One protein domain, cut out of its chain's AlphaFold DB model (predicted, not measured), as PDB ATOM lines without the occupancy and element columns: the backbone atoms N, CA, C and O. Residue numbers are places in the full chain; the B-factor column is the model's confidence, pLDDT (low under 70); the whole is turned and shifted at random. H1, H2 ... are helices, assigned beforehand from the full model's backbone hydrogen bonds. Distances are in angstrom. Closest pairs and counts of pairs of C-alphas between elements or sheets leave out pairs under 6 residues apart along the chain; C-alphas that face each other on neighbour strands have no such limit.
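Overview. This is residues 71 to 115 of the 148 residues of an uncharacterized protein of Neptunomonas concharum (UniProt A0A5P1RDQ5). The model is a narrow helical hairpin: the longest helix, H3, makes one side along the long axis, and H2 with the short H1 before it makes the other side. The turn between H2 and H3 closes one end of the rod, and the first and last printed residues come together toward the opposite end. The printed part has 45 residues with three named helices, in the order H1, H2, H3, and no named strand; the class is all helix. It is only just loose, close to compact, with a radius of gyration of the C-alphas of 11.3 A, and it spans 35 by 17 by 11 A.

Arrangement. H3, residues 96 to 111, touches H2, residues 81 to 92, with its residues 96 to 102 alone. Their closest C-alphas, those of Ala 90 and Phe 99, are 5.5 A apart. The two form a helical hairpin, running opposite ways at a shallow tilt of 34.6 degrees, only just short of steep. With residues 106 to 110 alone, H3 only just touches H1, residues 75 to 78, with 3 pairs of C-alphas within 8 A; the closest are those of Leu 78 and Ile 106, 6.4 A apart. H1 and H2 are apart. In H2 and H3 every O i to N i+4 pair is within hydrogen-bond range; H1 is too short for such a pair, and its one O i to N i+3 pair is within range.

Along the chain. H3 measures 22.7 A from C-alpha 96 at (-20.186, -34.164, 56.435) to C-alpha 111 at (-18.176, -23.542, 36.527). H2 measures 16.3 A from C-alpha 81 to C-alpha 92. H1, 5.1 A long, begins with C-alpha 75 at (-9.252, -31.509, 35.838).

Size, cuts and confidence. The two C-alphas farthest apart, those of Asp 93 and Asn 115, are 35.9 A apart, while those of Thr 71 and Asn 115 are 6.9 A apart. The links H1 to H2 and H2 to H3 are tight, and the printed part has no cut. The mean pLDDT of the printed part is 86.6, and residues 114 to 115 are under 70.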
ATOM      1  N   THR A  71     -11.400 -19.484  29.490       73.88
ATOM      2  CA  THR A  71     -10.647 -20.678  29.885       73.88
ATOM      3  C   THR A  71     -11.223 -21.228  31.181       73.88
ATOM      4  O   THR A  71     -11.214 -20.564  32.225       73.88
ATOM      5  N   TYR A  72     -11.759 -22.440  31.089       80.88
ATOM      6  CA  TYR A  72     -12.194 -23.211  32.242       80.88
ATOM      7  C   TYR A  72     -11.008 -23.967  32.835       80.88
ATOM      8  O   TYR A  72     -10.125 -24.395  32.086       80.88
ATOM      9  N   PRO A  73     -10.980 -24.137  34.164       80.44
ATOM     10  CA  PRO A  73      -9.932 -24.908  34.804       80.44
ATOM     11  C   PRO A  73      -9.923 -26.352  34.304       80.44
ATOM     12  O   PRO A  73     -10.972 -26.969  34.092       80.44
ATOM     13  N   THR A  74      -8.725 -26.901  34.153       85.06
ATOM     14  CA  THR A  74      -8.546 -28.314  33.804       85.06
ATOM     15  C   THR A  74      -8.818 -29.219  35.012       85.06
ATOM     16  O   THR A  74      -8.869 -28.772  36.159       85.06
ATOM     17  N   VAL A  75      -9.000 -30.521  34.770       83.38
ATOM     18  CA  VAL A  75      -9.252 -31.509  35.838       83.38
ATOM     19  C   VAL A  75      -8.104 -31.546  36.855       83.38
ATOM     20  O   VAL A  75      -8.361 -31.651  38.053       83.38
ATOM     21  N   ASP A  76      -6.859 -31.392  36.398       83.62
ATOM     22  CA  ASP A  76      -5.672 -31.382  37.261       83.62
ATOM     23  C   ASP A  76      -5.593 -30.117  38.132       83.62
ATOM     24  O   ASP A  76      -5.167 -30.167  39.284       83.62
ATOM     25  N   GLU A  77      -6.068 -28.976  37.623       81.62
ATOM     26  CA  GLU A  77      -6.157 -27.728  38.394       81.62
ATOM     27  C   GLU A  77      -7.278 -27.750  39.442       81.62
ATOM     28  O   GLU A  77      -7.202 -27.058  40.469       81.62
ATOM     29  N   LEU A  78      -8.331 -28.530  39.180       83.62
ATOM     30  CA  LEU A  78      -9.434 -28.772  40.106       83.62
ATOM     31  C   LEU A  78      -9.034 -29.723  41.234       83.62
ATOM     32  O   LEU A  78      -9.344 -29.456  42.396       83.62
ATOM     33  N   HIS A  79      -8.353 -30.817  40.898       86.12
ATOM     34  CA  HIS A  79      -7.998 -31.885  41.830       86.12
ATOM     35  C   HIS A  79      -6.568 -31.740  42.341       86.12
ATOM     36  O   HIS A  79      -5.704 -32.584  42.107       86.12
ATOM     37  N   THR A  80      -6.318 -30.667  43.090       88.56
ATOM     38  CA  THR A  80      -5.015 -30.490  43.730       88.56
ATOM     39  C   THR A  80      -4.791 -31.548  44.823       88.56
ATOM     40  O   THR A  80      -5.753 -31.967  45.478       88.56
ATOM     41  N   PRO A  81      -3.535 -31.960  45.085       89.12
ATOM     42  CA  PRO A  81      -3.220 -32.943  46.128       89.12
ATOM     43  C   PRO A  81      -3.788 -32.572  47.505       89.12
ATOM     44  O   PRO A  81      -4.275 -33.433  48.232       89.12
ATOM     45  N   GLU A  82      -3.802 -31.277  47.826       88.19
ATOM     46  CA  GLU A  82      -4.364 -30.733  49.067       88.19
ATOM     47  C   GLU A  82      -5.882 -30.940  49.172       88.19
ATOM     48  O   GLU A  82      -6.395 -31.364  50.210       88.19
ATOM     49  N   LEU A  83      -6.625 -30.672  48.090       89.06
ATOM     50  CA  LEU A  83      -8.078 -30.877  48.041       89.06
ATOM     51  C   LEU A  83      -8.432 -32.360  48.141       89.06
ATOM     52  O   LEU A  83      -9.351 -32.721  48.876       89.06
ATOM     53  N   VAL A  84      -7.675 -33.216  47.455       90.56
ATOM     54  CA  VAL A  84      -7.837 -34.674  47.524       90.56
ATOM     55  C   VAL A  84      -7.531 -35.190  48.934       90.56
ATOM     56  O   VAL A  84      -8.281 -36.011  49.463       90.56
ATOM     57  N   GLY A  85      -6.480 -34.681  49.581       91.25
ATOM     58  CA  GLY A  85      -6.149 -35.001  50.971       91.25
ATOM     59  C   GLY A  85      -7.263 -34.611  51.942       91.25
ATOM     60  O   GLY A  85      -7.708 -35.441  52.736       91.25
ATOM     61  N   ARG A  86      -7.786 -33.383  51.825       90.56
ATOM     62  CA  ARG A  86      -8.924 -32.914  52.635       90.56
ATOM     63  C   ARG A  86     -10.189 -33.727  52.397       90.56
ATOM     64  O   ARG A  86     -10.895 -34.024  53.355       90.56
ATOM     65  N   LEU A  87     -10.472 -34.104  51.152       91.06
ATOM     66  CA  LEU A  87     -11.620 -34.947  50.829       91.06
ATOM     67  C   LEU A  87     -11.485 -36.327  51.477       91.06
ATOM     68  O   LEU A  87     -12.417 -36.790  52.130       91.06
ATOM     69  N   ASN A  88     -10.316 -36.957  51.346       91.75
ATOM     70  CA  ASN A  88     -10.045 -38.249  51.969       91.75
ATOM     71  C   ASN A  88     -10.174 -38.172  53.492       91.75
ATOM     72  O   ASN A  88     -10.788 -39.048  54.093       91.75
ATOM     73  N   HIS A  89      -9.653 -37.121  54.120       93.25
ATOM     74  CA  HIS A  89      -9.802 -36.910  55.557       93.25
ATOM     75  C   HIS A  89     -11.276 -36.744  55.955       93.25
ATOM     76  O   HIS A  89     -11.751 -37.419  56.860       93.25
ATOM     77  N   ALA A  90     -12.030 -35.905  55.240       91.81
ATOM     78  CA  ALA A  90     -13.445 -35.676  55.523       91.81
ATOM     79  C   ALA A  90     -14.292 -36.954  55.407       91.81
ATOM     80  O   ALA A  90     -15.226 -37.145  56.186       91.81
ATOM     81  N   VAL A  91     -13.960 -37.837  54.460       92.00
ATOM     82  CA  VAL A  91     -14.633 -39.133  54.291       92.00
ATOM     83  C   VAL A  91     -14.239 -40.118  55.392       92.00
ATOM     84  O   VAL A  91     -15.122 -40.751  55.968       92.00
ATOM     85  N   ASN A  92     -12.946 -40.243  55.708       94.69
ATOM     86  CA  ASN A  92     -12.469 -41.188  56.727       94.69
ATOM     87  C   ASN A  92     -12.939 -40.814  58.140       94.69
ATOM     88  O   ASN A  92     -13.337 -41.693  58.902       94.69
ATOM     89  N   ASP A  93     -12.969 -39.521  58.456       94.12
ATOM     90  CA  ASP A  93     -13.353 -39.018  59.778       94.12
ATOM     91  C   ASP A  93     -14.856 -38.724  59.892       94.12
ATOM     92  O   ASP A  93     -15.333 -38.247  60.923       94.12
ATOM     93  N   ASN A  94     -15.621 -39.021  58.835       91.88
ATOM     94  CA  ASN A  94     -17.066 -38.820  58.750       91.88
ATOM     95  C   ASN A  94     -17.491 -37.376  59.092       91.88
ATOM     96  O   ASN A  94     -18.383 -37.142  59.911       91.88
ATOM     97  N   LEU A  95     -16.836 -36.402  58.454       92.81
ATOM     98  CA  LEU A  95     -17.083 -34.967  58.606       92.81
ATOM     99  C   LEU A  95     -17.951 -34.455  57.440       92.81
ATOM    100  O   LEU A  95     -17.424 -33.983  56.426       92.81
ATOM    101  N   PRO A  96     -19.294 -34.499  57.547       89.75
ATOM    102  CA  PRO A  96     -20.186 -34.164  56.435       89.75
ATOM    103  C   PRO A  96     -20.092 -32.693  56.012       89.75
ATOM    104  O   PRO A  96     -20.298 -32.379  54.841       89.75
ATOM    105  N   GLY A  97     -19.765 -31.791  56.946       90.56
ATOM    106  CA  GLY A  97     -19.596 -30.364  56.661       90.56
ATOM    107  C   GLY A  97     -18.398 -30.093  55.753       90.56
ATOM    108  O   GLY A  97     -18.532 -29.412  54.738       90.56
ATOM    109  N   ASP A  98     -17.254 -30.698  56.069       89.12
ATOM    110  CA  ASP A  98     -16.038 -30.559  55.270       89.12
ATOM    111  C   ASP A  98     -16.187 -31.224  53.902       89.12
ATOM    112  O   ASP A  98     -15.771 -30.655  52.892       89.12
ATOM    113  N   PHE A  99     -16.861 -32.376  53.839       91.94
ATOM    114  CA  PHE A  99     -17.199 -33.019  52.571       91.94
ATOM    115  C   PHE A  99     -18.069 -32.113  51.684       91.94
ATOM    116  O   PHE A  99     -17.745 -31.883  50.516       91.94
ATOM    117  N   ALA A 100     -19.151 -31.550  52.234       90.75
ATOM    118  CA  ALA A 100     -20.038 -30.650  51.499       90.75
ATOM    119  C   ALA A 100     -19.316 -29.370  51.047       90.75
ATOM    120  O   ALA A 100     -19.507 -28.911  49.916       90.75
ATOM    121  N   TYR A 101     -18.445 -28.821  51.897       93.25
ATOM    122  CA  TYR A 101     -17.616 -27.669  51.559       93.25
ATOM    123  C   TYR A 101     -16.683 -27.973  50.384       93.25
ATOM    124  O   TYR A 101     -16.694 -27.242  49.395       93.25
ATOM    125  N   VAL A 102     -15.915 -29.063  50.446       91.25
ATOM    126  CA  VAL A 102     -14.968 -29.425  49.380       91.25
ATOM    127  C   VAL A 102     -15.704 -29.694  48.066       91.25
ATOM    128  O   VAL A 102     -15.289 -29.198  47.018       91.25
ATOM    129  N   ASN A 103     -16.833 -30.401  48.116       90.94
ATOM    130  CA  ASN A 103     -17.627 -30.693  46.926       90.94
ATOM    131  C   ASN A 103     -18.214 -29.419  46.289       90.94
ATOM    132  O   ASN A 103     -18.095 -29.210  45.082       90.94
ATOM    133  N   SER A 104     -18.789 -28.522  47.099       89.06
ATOM    134  CA  SER A 104     -19.292 -27.236  46.595       89.06
ATOM    135  C   SER A 104     -18.170 -26.361  46.031       89.06
ATOM    136  O   SER A 104     -18.343 -25.761  44.974       89.06
ATOM    137  N   HIS A 105     -16.995 -26.351  46.666       89.25
ATOM    138  CA  HIS A 105     -15.830 -25.617  46.186       89.25
ATOM    139  C   HIS A 105     -15.371 -26.105  44.803       89.25
ATOM    140  O   HIS A 105     -15.175 -25.286  43.903       89.25
ATOM    141  N   ILE A 106     -15.253 -27.424  44.611       88.56
ATOM    142  CA  ILE A 106     -14.891 -28.023  43.316       88.56
ATOM    143  C   ILE A 106     -15.947 -27.678  42.260       88.56
ATOM    144  O   ILE A 106     -15.596 -27.226  41.172       88.56
ATOM    145  N   PHE A 107     -17.234 -27.813  42.592       88.19
ATOM    146  CA  PHE A 107     -18.340 -27.499  41.686       88.19
ATOM    147  C   PHE A 107     -18.347 -26.030  41.249       88.19
ATOM    148  O   PHE A 107     -18.426 -25.731  40.057       88.19
ATOM    149  N   THR A 108     -18.216 -25.099  42.198       84.62
ATOM    150  CA  THR A 108     -18.164 -23.664  41.902       84.62
ATOM    151  C   THR A 108     -16.947 -23.321  41.053       84.62
ATOM    152  O   THR A 108     -17.058 -22.528  40.120       84.62
ATOM    153  N   ARG A 109     -15.789 -23.928  41.337       83.62
ATOM    154  CA  ARG A 109     -14.563 -23.670  40.579       83.62
ATOM    155  C   ARG A 109     -14.633 -24.243  39.164       83.62
ATOM    156  O   ARG A 109     -14.194 -23.566  38.247       83.62
ATOM    157  N   ALA A 110     -15.246 -25.413  38.973       85.12
ATOM    158  CA  ALA A 110     -15.473 -26.021  37.657       85.12
ATOM    159  C   ALA A 110     -16.284 -25.117  36.716       85.12
ATOM    160  O   ALA A 110     -16.068 -25.102  35.509       85.12
ATOM    161  N   GLN A 111     -17.245 -24.385  37.279       83.06
ATOM    162  CA  GLN A 111     -18.176 -23.542  36.527       83.06
ATOM    163  C   GLN A 111     -17.704 -22.094  36.400       83.06
ATOM    164  O   GLN A 111     -18.261 -21.336  35.604       83.06
ATOM    165  N   ALA A 112     -16.697 -21.699  37.178       77.19
ATOM    166  CA  ALA A 112     -16.157 -20.355  37.155       77.19
ATOM    167  C   ALA A 112     -15.018 -20.245  36.126       77.19
ATOM    168  O   ALA A 112     -14.054 -21.011  36.189       77.19
ATOM    169  N   PRO A 113     -15.078 -19.268  35.210       72.62
ATOM    170  CA  PRO A 113     -13.979 -19.010  34.292       72.62
ATOM    171  C   PRO A 113     -12.770 -18.394  35.007       72.62
ATOM    172  O   PRO A 113     -12.930 -17.604  35.941       72.62
ATOM    173  N   GLN A 114     -11.555 -18.720  34.556       68.75
ATOM    174  CA  GLN A 114     -10.317 -18.271  35.210       68.75
ATOM    175  C   GLN A 114      -9.905 -16.822  34.902       68.75
ATOM    176  O   GLN A 114      -9.031 -16.285  35.580       68.75
ATOM    177  N   ASN A 115     -10.527 -16.152  33.926       59.03
ATOM    178  CA  ASN A 115     -10.128 -14.807  33.494       59.03
ATOM    179  C   ASN A 115     -10.647 -13.704  34.446       59.03
ATOM    180  O   ASN A 115     -11.503 -12.902  34.083       59.03
TER     181      ASN A 115